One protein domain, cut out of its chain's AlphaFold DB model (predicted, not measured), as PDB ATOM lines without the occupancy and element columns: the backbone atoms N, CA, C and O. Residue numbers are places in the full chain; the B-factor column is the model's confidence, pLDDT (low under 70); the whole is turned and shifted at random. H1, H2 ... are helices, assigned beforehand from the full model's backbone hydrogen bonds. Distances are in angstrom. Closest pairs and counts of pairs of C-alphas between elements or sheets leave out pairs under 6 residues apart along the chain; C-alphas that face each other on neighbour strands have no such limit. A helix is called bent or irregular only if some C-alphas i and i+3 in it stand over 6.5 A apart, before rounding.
ATOM      1  N   ASP A  55      22.619  16.127 -17.170       60.56
ATOM      2  CA  ASP A  55      22.938  14.723 -16.978       60.56
ATOM      3  C   ASP A  55      22.676  14.349 -15.518       60.56
ATOM      4  O   ASP A  55      23.181  14.960 -14.578       60.56
ATOM      5  N   THR A  56      21.812  13.355 -15.327       78.62
ATOM      6  CA  THR A  56      21.465  12.828 -13.997       78.62
ATOM      7  C   THR A  56      22.584  11.967 -13.423       78.62
ATOM      8  O   THR A  56      22.534  11.583 -12.256       78.62
ATOM      9  N   LYS A  57      23.612  11.686 -14.229       89.56
ATOM     10  CA  LYS A  57      24.766  10.885 -13.856       89.56
ATOM     11  C   LYS A  57      26.058  11.659 -14.047       89.56
ATOM     12  O   LYS A  57      26.242  12.335 -15.052       89.56
ATOM     13  N   ILE A  58      26.974  11.474 -13.112       91.69
ATOM     14  CA  ILE A  58      28.375  11.838 -13.273       91.69
ATOM     15  C   ILE A  58      29.053  10.657 -13.968       91.69
ATOM     16  O   ILE A  58      28.987   9.524 -13.484       91.69
ATOM     17  N   THR A  59      29.662  10.908 -15.125       94.62
ATOM     18  CA  THR A  59      30.270   9.869 -15.974       94.62
ATOM     19  C   THR A  59      31.779  10.007 -16.125       94.62
ATOM     20  O   THR A  59      32.416   9.094 -16.639       94.62
ATOM     21  N   SER A  60      32.357  11.132 -15.707       94.94
ATOM     22  CA  SER A  60      33.794  11.394 -15.780       94.94
ATOM     23  C   SER A  60      34.243  12.284 -14.627       94.94
ATOM     24  O   SER A  60      33.449  13.072 -14.106       94.94
ATOM     25  N   LEU A  61      35.527  12.186 -14.284       95.00
ATOM     26  CA  LEU A  61      36.222  13.125 -13.411       95.00
ATOM     27  C   LEU A  61      37.225  13.964 -14.234       95.00
ATOM     28  O   LEU A  61      37.742  13.464 -15.235       95.00
ATOM     29  N   PRO A  62      37.500  15.225 -13.845       95.00
ATOM     30  CA  PRO A  62      36.823  15.969 -12.779       95.00
ATOM     31  C   PRO A  62      35.342  16.221 -13.113       95.00
ATOM     32  O   PRO A  62      34.946  16.230 -14.280       95.00
ATOM     33  N   VAL A  63      34.509  16.377 -12.078       94.38
ATOM     34  CA  VAL A  63      33.069  16.636 -12.251       94.38
ATOM     35  C   VAL A  63      32.829  17.985 -12.940       94.38
ATOM     36  O   VAL A  63      33.723  18.831 -13.025       94.38
ATOM     37  N   SER A  64      31.606  18.224 -13.424       93.31
ATOM     38  CA  SER A  64      31.282  19.510 -14.047       93.31
ATOM     39  C   SER A  64      31.481  20.675 -13.059       93.31
ATOM     40  O   SER A  64      31.254  20.501 -11.860       93.31
ATOM     41  N   PRO A  65      31.831  21.893 -13.520       91.50
ATOM     42  CA  PRO A  65      32.001  23.040 -12.624       91.50
ATOM     43  C   PRO A  65      30.770  23.341 -11.756       91.50
ATOM     44  O   PRO A  65      30.907  23.787 -10.620       91.50
ATOM     45  N   ALA A  66      29.566  23.071 -12.273       86.12
ATOM     46  CA  ALA A  66      28.323  23.240 -11.526       86.12
ATOM     47  C   ALA A  66      28.190  22.206 -10.396       86.12
ATOM     48  O   ALA A  66      27.792  22.557  -9.287       86.12
ATOM     49  N   ASP A  67      28.550  20.949 -10.663       89.62
ATOM     50  CA  ASP A  67      28.511  19.883  -9.657       89.62
ATOM     51  C   ASP A  67      29.607  20.064  -8.614       89.62
ATOM     52  O   ASP A  67      29.350  19.883  -7.429       89.62
ATOM     53  N   ARG A  68      30.800  20.495  -9.041       95.50
ATOM     54  CA  ARG A  68      31.911  20.839  -8.149       95.50
ATOM     55  C   ARG A  68      31.510  21.943  -7.174       95.50
ATOM     56  O   ARG A  68      31.736  21.806  -5.978       95.50
ATOM     57  N   ALA A  69      30.892  23.018  -7.667       90.62
ATOM     58  CA  ALA A  69      30.440  24.119  -6.819       90.62
ATOM     59  C   ALA A  69      29.411  23.654  -5.773       90.62
ATOM     60  O   ALA A  69      29.553  23.969  -4.594       90.62
ATOM     61  N   GLU A  70      28.422  22.848  -6.176       89.94
ATOM     62  CA  GLU A  70      27.431  22.293  -5.242       89.94
ATOM     63  C   GLU A  70      28.073  21.335  -4.224       89.94
ATOM     64  O   GLU A  70      27.756  21.389  -3.036       89.94
ATOM     65  N   ALA A  71      29.021  20.502  -4.656       94.88
ATOM     66  CA  ALA A  71      29.767  19.613  -3.772       94.88
ATOM     67  C   ALA A  71      30.589  20.387  -2.727       94.88
ATOM     68  O   ALA A  71      30.569  20.016  -1.555       94.88
ATOM     69  N   ILE A  72      31.246  21.488  -3.114       97.12
ATOM     70  CA  ILE A  72      32.012  22.350  -2.197       97.12
ATOM     71  C   ILE A  72      31.099  22.996  -1.151       97.12
ATOM     72  O   ILE A  72      31.442  23.026   0.034       97.12
ATOM     73  N   GLU A  73      29.926  23.492  -1.554       93.44
ATOM     74  CA  GLU A  73      28.945  24.042  -0.610       93.44
ATOM     75  C   GLU A  73      28.502  22.984   0.410       93.44
ATOM     76  O   GLU A  73      28.502  23.241   1.617       93.44
ATOM     77  N   ILE A  74      28.177  21.773  -0.057       91.38
ATOM     78  CA  ILE A  74      27.771  20.656   0.805       91.38
ATOM     79  C   ILE A  74      28.919  20.220   1.721       91.38
ATOM     80  O   ILE A  74      28.678  19.944   2.898       91.38
ATOM     81  N   ALA A  75      30.151  20.173   1.214       97.56
ATOM     82  CA  ALA A  75      31.329  19.768   1.968       97.56
ATOM     83  C   ALA A  75      31.628  20.744   3.110       97.56
ATOM     84  O   ALA A  75      31.693  20.316   4.259       97.56
ATOM     85  N   ASN A  76      31.707  22.049   2.827       98.00
ATOM     86  CA  ASN A  76      31.904  23.084   3.850       98.00
ATOM     87  C   ASN A  76      30.804  23.052   4.908       98.00
ATOM     88  O   ASN A  76      31.059  23.092   6.110       98.00
ATOM     89  N   PHE A  77      29.560  22.940   4.454       94.75
ATOM     90  CA  PHE A  77      28.429  22.869   5.352       94.75
ATOM     91  C   PHE A  77      28.504  21.625   6.271       94.75
ATOM     92  O   PHE A  77      28.264  21.702   7.478       94.75
ATOM     93  N   THR A  78      28.829  20.460   5.702       95.00
ATOM     94  CA  THR A  78      28.933  19.196   6.448       95.00
ATOM     95  C   THR A  78      30.125  19.214   7.398       95.00
ATOM     96  O   THR A  78      30.006  18.701   8.510       95.00
ATOM     97  N   PHE A  79      31.235  19.834   6.989       98.31
ATOM     98  CA  PHE A  79      32.413  20.035   7.822       98.31
ATOM     99  C   PHE A  79      32.033  20.736   9.121       98.31
ATOM    100  O   PHE A  79      32.257  20.163  10.180       98.31
ATOM    101  N   GLU A  80      31.362  21.889   9.050       97.50
ATOM    102  CA  GLU A  80      30.957  22.641  10.244       97.50
ATOM    103  C   GLU A  80      30.038  21.811  11.157       97.50
ATOM    104  O   GLU A  80      30.277  21.711  12.357       97.50
ATOM    105  N   LYS A  81      29.059  21.078  10.601       95.31
ATOM    106  CA  LYS A  81      28.209  20.181  11.414       95.31
ATOM    107  C   LYS A  81      28.980  19.086  12.132       95.31
ATOM    108  O   LYS A  81      28.604  18.698  13.238       95.31
ATOM    109  N   VAL A  82      29.947  18.471  11.455       97.00
ATOM    110  CA  VAL A  82      30.748  17.413  12.068       97.00
ATOM    111  C   VAL A  82      31.671  18.024  13.108       97.00
ATOM    112  O   VAL A  82      31.738  17.494  14.211       97.00
ATOM    113  N   PHE A  83      32.332  19.124  12.763       97.25
ATOM    114  CA  PHE A  83      33.235  19.862  13.627       97.25
ATOM    115  C   PHE A  83      32.563  20.216  14.957       97.25
ATOM    116  O   PHE A  83      33.086  19.863  16.011       97.25
ATOM    117  N   ASP A  84      31.369  20.811  14.906       95.06
ATOM    118  CA  ASP A  84      30.592  21.179  16.096       95.06
ATOM    119  C   ASP A  84      30.202  19.962  16.940       95.06
ATOM    120  O   ASP A  84      30.043  20.066  18.149       95.06
ATOM    121  N   ARG A  85      30.024  18.792  16.316       94.50
ATOM    122  CA  ARG A  85      29.636  17.565  17.021       94.50
ATOM    123  C   ARG A  85      30.818  16.863  17.683       94.50
ATOM    124  O   ARG A  85      30.615  16.195  18.691       94.50
ATOM    125  N   ILE A  86      31.994  16.897  17.058       96.06
ATOM    126  CA  ILE A  86      33.173  16.191  17.576       96.06
ATOM    127  C   ILE A  86      33.976  17.037  18.562       96.06
ATOM    128  O   ILE A  86      34.746  16.448  19.304       96.06
ATOM    129  N   GLU A  87      33.799  18.367  18.550       96.69
ATOM    130  CA  GLU A  87      34.455  19.321  19.459       96.69
ATOM    131  C   GLU A  87      35.965  19.040  19.607       96.69
ATOM    132  O   GLU A  87      36.417  18.623  20.669       96.69
ATOM    133  N   PRO A  88      36.763  19.206  18.533       97.06
ATOM    134  CA  PRO A  88      38.154  18.760  18.535       97.06
ATOM    135  C   PRO A  88      39.005  19.556  19.534       97.06
ATOM    136  O   PRO A  88      38.840  20.772  19.648       97.06
ATOM    137  N   ASP A  89      39.979  18.894  20.167       96.81
ATOM    138  CA  ASP A  89      40.863  19.484  21.188       96.81
ATOM    139  C   ASP A  89      41.644  20.704  20.664       96.81
ATOM    140  O   ASP A  89      41.899  21.667  21.391       96.81
ATOM    141  N   ASN A  90      41.992  20.692  19.372       97.00
ATOM    142  CA  ASN A  90      42.688  21.777  18.682       97.00
ATOM    143  C   ASN A  90      41.805  22.404  17.581       97.00
ATOM    144  O   ASN A  90      42.052  22.187  16.386       97.00
ATOM    145  N   PRO A  91      40.786  23.215  17.924       96.69
ATOM    146  CA  PRO A  91      39.759  23.647  16.978       96.69
ATOM    147  C   PRO A  91      40.281  24.565  15.867       96.69
ATOM    148  O   PRO A  91      39.925  24.399  14.697       96.69
ATOM    149  N   THR A  92      41.164  25.508  16.205       97.31
ATOM    150  CA  THR A  92      41.768  26.429  15.229       97.31
ATOM    151  C   THR A  92      42.658  25.686  14.239       97.31
ATOM    152  O   THR A  92      42.555  25.906  13.034       97.31
ATOM    153  N   ALA A  93      43.503  24.775  14.729       97.31
ATOM    154  CA  ALA A  93      44.396  23.996  13.878       97.31
ATOM    155  C   ALA A  93      43.619  22.999  13.008       97.31
ATOM    156  O   ALA A  93      43.906  22.886  11.822       97.31
ATOM    157  N   THR A  94      42.586  22.349  13.553       97.56
ATOM    158  CA  THR A  94      41.710  21.446  12.789       97.56
ATOM    159  C   THR A  94      41.034  22.181  11.633       97.56
ATOM    160  O   THR A  94      41.063  21.703  10.501       97.56
ATOM    161  N   ARG A  95      40.484  23.379  11.878       97.38
ATOM    162  CA  ARG A  95      39.854  24.189  10.821       97.38
ATOM    163  C   ARG A  95      40.860  24.721   9.802       97.38
ATOM    164  O   ARG A  95      40.522  24.818   8.632       97.38
ATOM    165  N   ALA A  96      42.095  25.004  10.212       97.50
ATOM    166  CA  ALA A  96      43.158  25.414   9.295       97.50
ATOM    167  C   ALA A  96      43.622  24.293   8.343       97.50
ATOM    168  O   ALA A  96      44.234  24.591   7.322       97.50
ATOM    169  N   LEU A  97      43.358  23.022   8.669       97.88
ATOM    170  CA  LEU A  97      43.660  21.882   7.795       97.88
ATOM    171  C   LEU A  97      42.522  21.554   6.816       97.88
ATOM    172  O   LEU A  97      42.718  20.721   5.934       97.88
ATOM    173  N   TRP A  98      41.340  22.153   6.981       98.44
ATOM    174  CA  TRP A  98      40.204  21.898   6.102       98.44
ATOM    175  C   TRP A  98      40.388  22.585   4.748       98.44
ATOM    176  O   TRP A  98      40.558  23.800   4.675       98.44
ATOM    177  N   ASP A  99      40.297  21.793   3.682       98.31
ATOM    178  CA  ASP A  99      40.297  22.254   2.298       98.31
ATOM    179  C   ASP A  99      39.163  21.544   1.544       98.31
ATOM    180  O   ASP A  99      39.241  20.358   1.209       98.31
ATOM    181  N   ALA A 100      38.071  22.276   1.318       97.75
ATOM    182  CA  ALA A 100      36.904  21.742   0.627       97.75
ATOM    183  C   ALA A 100      37.178  21.446  -0.852       97.75
ATOM    184  O   ALA A 100      36.540  20.555  -1.411       97.75
ATOM    185  N   GLU A 101      38.098  22.179  -1.483       97.94
ATOM    186  CA  GLU A 101      38.461  21.962  -2.880       97.94
ATOM    187  C   GLU A 101      39.264  20.667  -3.018       97.94
ATOM    188  O   GLU A 101      38.868  19.806  -3.803       97.94
ATOM    189  N   ASP A 102      40.293  20.461  -2.182       97.62
ATOM    190  CA  ASP A 102      41.040  19.192  -2.143       97.62
ATOM    191  C   ASP A 102      40.116  18.005  -1.856       97.62
ATOM    192  O   ASP A 102      40.207  16.959  -2.501       97.62
ATOM    193  N   TYR A 103      39.191  18.159  -0.905       97.81
ATOM    194  CA  TYR A 103      38.254  17.094  -0.572       97.81
ATOM    195  C   TYR A 103      37.371  16.711  -1.768       97.81
ATOM    196  O   TYR A 103      37.243  15.527  -2.090       97.81
ATOM    197  N   VAL A 104      36.765  17.697  -2.433       97.50
ATOM    198  CA  VAL A 104      35.863  17.460  -3.568       97.50
ATOM    199  C   VAL A 104      36.614  16.912  -4.779       97.50
ATOM    200  O   VAL A 104      36.103  16.003  -5.433       97.50
ATOM    201  N   ASP A 105      37.813  17.420  -5.052       96.69
ATOM    202  CA  ASP A 105      38.570  17.062  -6.252       96.69
ATOM    203  C   ASP A 105      39.314  15.727  -6.105       96.69
ATOM    204  O   ASP A 105      39.448  15.001  -7.088       96.69
ATOM    205  N   ASN A 106      39.766  15.380  -4.892       95.62
ATOM    206  CA  ASN A 106      40.678  14.250  -4.682       95.62
ATOM    207  C   ASN A 106      40.164  13.159  -3.727       95.62
ATOM    208  O   ASN A 106      40.781  12.095  -3.653       95.62
ATOM    209  N   ARG A 107      39.089  13.387  -2.955       94.56
ATOM    210  CA  ARG A 107      38.652  12.454  -1.885       94.56
ATOM    211  C   ARG A 107      37.195  12.015  -1.966       94.56
ATOM    212  O   ARG A 107      36.840  11.022  -1.335       94.56
ATOM    213  N   TRP A 108      36.350  12.756  -2.677       95.56
ATOM    214  CA  TRP A 108      34.912  12.497  -2.712       95.56
ATOM    215  C   TRP A 108      34.524  11.338  -3.640       95.56
ATOM    216  O   TRP A 108      33.750  10.474  -3.227       95.56
ATOM    217  N   LEU A 109      35.044  11.313  -4.873       96.19
ATOM    218  CA  LEU A 109      34.734  10.301  -5.887       96.19
ATOM    219  C   LEU A 109      36.014   9.752  -6.518       96.19
ATOM    220  O   LEU A 109      36.987  10.480  -6.696       96.19
ATOM    221  N   ASP A 110      35.963   8.490  -6.934       94.81
ATOM    222  CA  ASP A 110      36.974   7.853  -7.775       94.81
ATOM    223  C   ASP A 110      36.359   7.319  -9.081       94.81
ATOM    224  O   ASP A 110      35.138   7.174  -9.203       94.81
ATOM    225  N   GLU A 111      37.204   7.030 -10.077       94.25
ATOM    226  CA  GLU A 111      36.759   6.537 -11.390       94.25
ATOM    227  C   GLU A 111      35.987   5.207 -11.305       94.25
ATOM    228  O   GLU A 111      35.112   4.953 -12.133       94.25
ATOM    229  N   GLY A 112      36.258   4.376 -10.293       96.25
ATOM    230  CA  GLY A 112      35.586   3.097 -10.063       96.25
ATOM    231  C   GLY A 112      34.145   3.228  -9.565       96.25
ATOM    232  O   GLY A 112      33.385   2.262  -9.642       96.25
ATOM    233  N   MET A 113      33.735   4.413  -9.104       94.38
ATOM    234  CA  MET A 113      32.345   4.699  -8.733       94.38
ATOM    235  C   MET A 113      31.465   5.070  -9.936       94.38
ATOM    236  O   MET A 113      30.240   5.118  -9.806       94.38
ATOM    237  N   LEU A 114      32.057   5.358 -11.099       95.00
ATOM    238  CA  LEU A 114      31.336   5.890 -12.254       95.00
ATOM    239  C   LEU A 114      30.756   4.780 -13.153       95.00
ATOM    240  O   LEU A 114      31.357   3.715 -13.301       95.00
ATOM    241  N   PRO A 115      29.617   5.030 -13.830       95.50
ATOM    242  CA  PRO A 115      28.783   6.224 -13.732       95.50
ATOM    243  C   PRO A 115      27.892   6.194 -12.483       95.50
ATOM    244  O   PRO A 115      27.182   5.217 -12.237       95.50
ATOM    245  N   ILE A 116      27.852   7.302 -11.747       92.50
ATOM    246  CA  ILE A 116      27.082   7.427 -10.504       92.50
ATOM    247  C   ILE A 116      25.939   8.423 -10.674       92.50
ATOM    248  O   ILE A 116      26.078   9.422 -11.377       92.50
ATOM    249  N   ASP A 117      24.798   8.159 -10.040       90.88
ATOM    250  CA  ASP A 117      23.727   9.150  -9.950       90.88
ATOM    251  C   ASP A 117      24.218  10.390  -9.187       90.88
ATOM    252  O   ASP A 117      24.837  10.280  -8.129       90.88
ATOM    253  N   ARG A 118      23.945  11.572  -9.733       88.19
ATOM    254  CA  ARG A 118      24.428  12.847  -9.196       88.19
ATOM    255  C   ARG A 118      23.922  13.113  -7.778       88.19
ATOM    256  O   ARG A 118      24.689  13.542  -6.919       88.19
ATOM    257  N   ASP A 119      22.638  12.870  -7.524       80.88
ATOM    258  CA  ASP A 119      22.043  13.093  -6.205       80.88
ATOM    259  C   ASP A 119      22.616  12.110  -5.181       80.88
ATOM    260  O   ASP A 119      22.862  12.479  -4.028       80.88
ATOM    261  N   TYR A 120      22.837  10.863  -5.603       86.12
ATOM    262  CA  TYR A 120      23.489   9.867  -4.768       86.12
ATOM    263  C   TYR A 120      24.935  10.261  -4.458       86.12
ATOM    264  O   TYR A 120      25.306  10.264  -3.285       86.12
ATOM    265  N   ALA A 121      25.710  10.688  -5.456       92.69
ATOM    266  CA  ALA A 121      27.075  11.166  -5.265       92.69
ATOM    267  C   ALA A 121      27.135  12.285  -4.216       92.69
ATOM    268  O   ALA A 121      27.902  12.188  -3.261       92.69
ATOM    269  N   LEU A 122      26.290  13.320  -4.332       89.31
ATOM    270  CA  LEU A 122      26.287  14.443  -3.380       89.31
ATOM    271  C   LEU A 122      25.926  13.990  -1.956       89.31
ATOM    272  O   LEU A 122      26.452  14.521  -0.978       89.31
ATOM    273  N   SER A 123      25.075  12.968  -1.820       84.94
ATOM    274  CA  SER A 123      24.739  12.390  -0.515       84.94
ATOM    275  C   SER A 123      25.914  11.677   0.166       84.94
ATOM    276  O   SER A 123      25.926  11.579   1.394       84.94
ATOM    277  N   LEU A 124      26.918  11.221  -0.596       94.06
ATOM    278  CA  LEU A 124      28.114  10.582  -0.041       94.06
ATOM    279  C   LEU A 124      28.954  11.568   0.777       94.06
ATOM    280  O   LEU A 124      29.527  11.164   1.785       94.06
ATOM    281  N   ILE A 125      28.966  12.855   0.416       95.38
ATOM    282  CA  ILE A 125      29.647  13.891   1.207       95.38
ATOM    283  C   ILE A 125      29.043  13.938   2.615       95.38
ATOM    284  O   ILE A 125      29.760  13.800   3.603       95.38
ATOM    285  N   GLU A 126      27.711  14.037   2.725       88.81
ATOM    286  CA  GLU A 126      27.023  14.051   4.026       88.81
ATOM    287  C   GLU A 126      27.288  12.775   4.846       88.81
ATOM    288  O   GLU A 126      27.334  12.827   6.077       88.81
ATOM    289  N   ALA A 127      27.419  11.625   4.176       88.81
ATOM    290  CA  ALA A 127      27.571  10.325   4.822       88.81
ATOM    291  C   ALA A 127      29.001  10.052   5.312       88.81
ATOM    292  O   ALA A 127      29.171   9.501   6.400       88.81
ATOM    293  N   PHE A 128      30.015  10.432   4.531       94.12
ATOM    294  CA  PHE A 128      31.396   9.986   4.737       94.12
ATOM    295  C   PHE A 128      32.359  11.083   5.187       94.12
ATOM    296  O   PHE A 128      33.402  10.758   5.758       94.12
ATOM    297  N   LEU A 129      32.023  12.370   5.017       96.19
ATOM    298  CA  LEU A 129      32.921  13.473   5.382       96.19
ATOM    299  C   LEU A 129      33.310  13.455   6.867       96.19
ATOM    300  O   LEU A 129      34.407  13.883   7.210       96.19
ATOM    301  N   VAL A 130      32.478  12.867   7.738       96.44
ATOM    302  CA  VAL A 130      32.794  12.694   9.165       96.44
ATOM    303  C   VAL A 130      34.156  12.048   9.417       96.44
ATOM    304  O   VAL A 130      34.875  12.497  10.305       96.44
ATOM    305  N   HIS A 131      34.529  11.034   8.637       96.81
ATOM    306  CA  HIS A 131      35.799  10.333   8.817       96.81
ATOM    307  C   HIS A 131      36.979  11.257   8.545       96.81
ATOM    308  O   HIS A 131      37.921  11.312   9.327       96.81
ATOM    309  N   HIS A 132      36.870  12.055   7.486       97.75
ATOM    310  CA  HIS A 132      37.912  12.996   7.129       97.75
ATOM    311  C   HIS A 132      38.089  14.084   8.194       97.75
ATOM    312  O   HIS A 132      39.216  14.368   8.579       97.75
ATOM    313  N   VAL A 133      37.004  14.647   8.741       97.94
ATOM    314  CA  VAL A 133      37.114  15.660   9.810       97.94
ATOM    315  C   VAL A 133      37.777  15.087  11.065       97.94
ATOM    316  O   VAL A 133      38.587  15.768  11.690       97.94
ATOM    317  N   VAL A 134      37.488  13.829  11.411       97.81
ATOM    318  CA  VAL A 134      38.173  13.137  12.515       97.81
ATOM    319  C   VAL A 134      39.670  12.994  12.223       97.81
ATOM    320  O   VAL A 134      40.485  13.294  13.092       97.81
ATOM    321  N   ASP A 135      40.056  12.625  11.000       97.94
ATOM    322  CA  ASP A 135      41.470  12.544  10.614       97.94
ATOM    323  C   ASP A 135      42.178  13.908  10.668       97.94
ATOM    324  O   ASP A 135      43.360  13.974  11.017       97.94
ATOM    325  N   LEU A 136      41.486  15.005  10.338       98.00
ATOM    326  CA  LEU A 136      42.022  16.364  10.476       98.00
ATOM    327  C   LEU A 136      42.245  16.732  11.947       98.00
ATOM    328  O   LEU A 136      43.297  17.281  12.274       98.00
ATOM    329  N   ALA A 137      41.301  16.392  12.828       97.88
ATOM    330  CA  ALA A 137      41.431  16.627  14.265       97.88
ATOM    331  C   ALA A 137      42.632  15.863  14.844       97.88
ATOM    332  O   ALA A 137      43.529  16.464  15.430       97.88
ATOM    333  N   VAL A 138      42.739  14.566  14.539       97.69
ATOM    334  CA  VAL A 138      43.874  13.730  14.966       97.69
ATOM    335  C   VAL A 138      45.211  14.277  14.448       97.69
ATOM    336  O   VAL A 138      46.235  14.194  15.129       97.69
ATOM    337  N   GLN A 139      45.245  14.817  13.228       97.38
ATOM    338  CA  GLN A 139      46.448  15.454  12.687       97.38
ATOM    339  C   GLN A 139      46.799  16.761  13.398       97.38
ATOM    340  O   GLN A 139      47.985  17.034  13.591       97.38
ATOM    341  N   ALA A 140      45.803  17.563  13.770       96.94
ATOM    342  CA  ALA A 140      46.009  18.779  14.540       96.94
ATOM    343  C   ALA A 140      46.599  18.456  15.919       96.94
ATOM    344  O   ALA A 140      47.613  19.044  16.292       96.94
ATOM    345  N   ASP A 141      46.059  17.452  16.609       94.50
ATOM    346  CA  ASP A 141      46.531  17.035  17.933       94.50
ATOM    347  C   ASP A 141      47.997  16.589  17.904       94.50
ATOM    348  O   ASP A 141      48.797  16.988  18.747       94.50
ATOM    349  N   LYS A 142      48.391  15.833  16.870       94.38
ATOM    350  CA  LYS A 142      49.785  15.401  16.673       94.38
ATOM    351  C   LYS A 142      50.761  16.548  16.413       94.38
ATOM    352  O   LYS A 142      51.948  16.375  16.658       94.38
ATOM    353  N   LYS A 143      50.300  17.673  15.858       89.44
ATOM    354  CA  LYS A 143      51.146  18.851  15.588       89.44
ATOM    355  C   LYS A 143      51.263  19.783  16.797       89.44
ATOM    356  O   LYS A 143      52.174  20.605  16.816       89.44
ATOM    357  N   SER A 144      50.349  19.663  17.759       75.00
ATOM    358  CA  SER A 144      50.333  20.445  19.000       75.00
ATOM    359  C   SER A 144      51.040  19.755  20.180       75.00
ATOM    360  O   SER A 144      51.226  20.400  21.211       75.00
ATOM    361  N   ALA A 145      51.400  18.471  20.045       66.88
ATOM    362  CA  ALA A 145      52.120  17.664  21.040       66.88
ATOM    363  C   ALA A 145      53.646  17.800  20.913       66.88
ATOM    364  O   ALA A 145      54.314  17.826  21.972       66.88
TER     365      ALA A 145
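What this domain is: This is residues 55 to 145 of the 145 residues of an uncharacterized protein of Rhodovulum sp. MB263 (UniProt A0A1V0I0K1). Picture a rod in which the long helix H1 and H4a, the first arm of the bent helix H4, run side by side the same way, while the second arm, H4b, turns off at a steep tilt. Two short helices complete it: H3 packs on residues 68 to 76 of H1, and H2 packs on H4b. The printed part has 91 residues with four named helices, in the order H1, H2, H3, H4, and no named strand; the class is all helix, and the packing is mostly crossed. It is compact, with a radius of gyration of the C-alphas of 14.1 A, and spans 46 by 20 by 19 A.

How they stand to each other: Start at residues 57 to 58, a short antiparallel pairing with residues 116 to 117. Next comes H1, residues 65 to 86, which touches H3, residues 100 to 106, at a steep tilt of 63 degrees, opposite ways; their closest C-alphas, of Ile 72 and Ala 100, are 5.7 A apart. H4, residues 118 to 144, was assigned as one helix by its hydrogen bonds but is bent: C-alphas 127 and 130 are 7.2 A apart, and its arms H4a, residues 118 to 127, and H4b, residues 130 to 144, stand at a steep tilt of 43 degrees. Residues 71 to 78 of H1 touch H4a at a shallow tilt of 19 degrees, the same way, closest at the C-alphas of Thr 78 and Glu 126, 6.0 A. Residues 79 to 86 of H1 touch H4b at a steep tilt of 62 degrees, closest at the C-alphas of Val 82 and Val 130, 5.9 A. H2, residues 91 to 96, touches H4b about perpendicular, at 77 degrees, with the C-alphas of Thr 94 and Ala 137 closest at 5.0 A. Every O i to N i+4 pair is within hydrogen-bond range in H1, H2, H3 and H4b, and 4 of 6 are in H4a.

Where its parts are: Find C-alpha 65 at (32.001, 23.040, -12.624); from there H1 runs 31.0 A to C-alpha 86. H4a covers 14.6 A, and H4b runs 21.6 A to C-alpha 144 at (50.333, 20.445, 19.000).

The domain as a whole: The C-alphas of Asp 55 and Ala 145, the two farthest apart, are 48.0 A apart. The printed part has no cut; the link from H3 to H4 is long, with 11 residues. Residues 55 and 145 have pLDDT under 70.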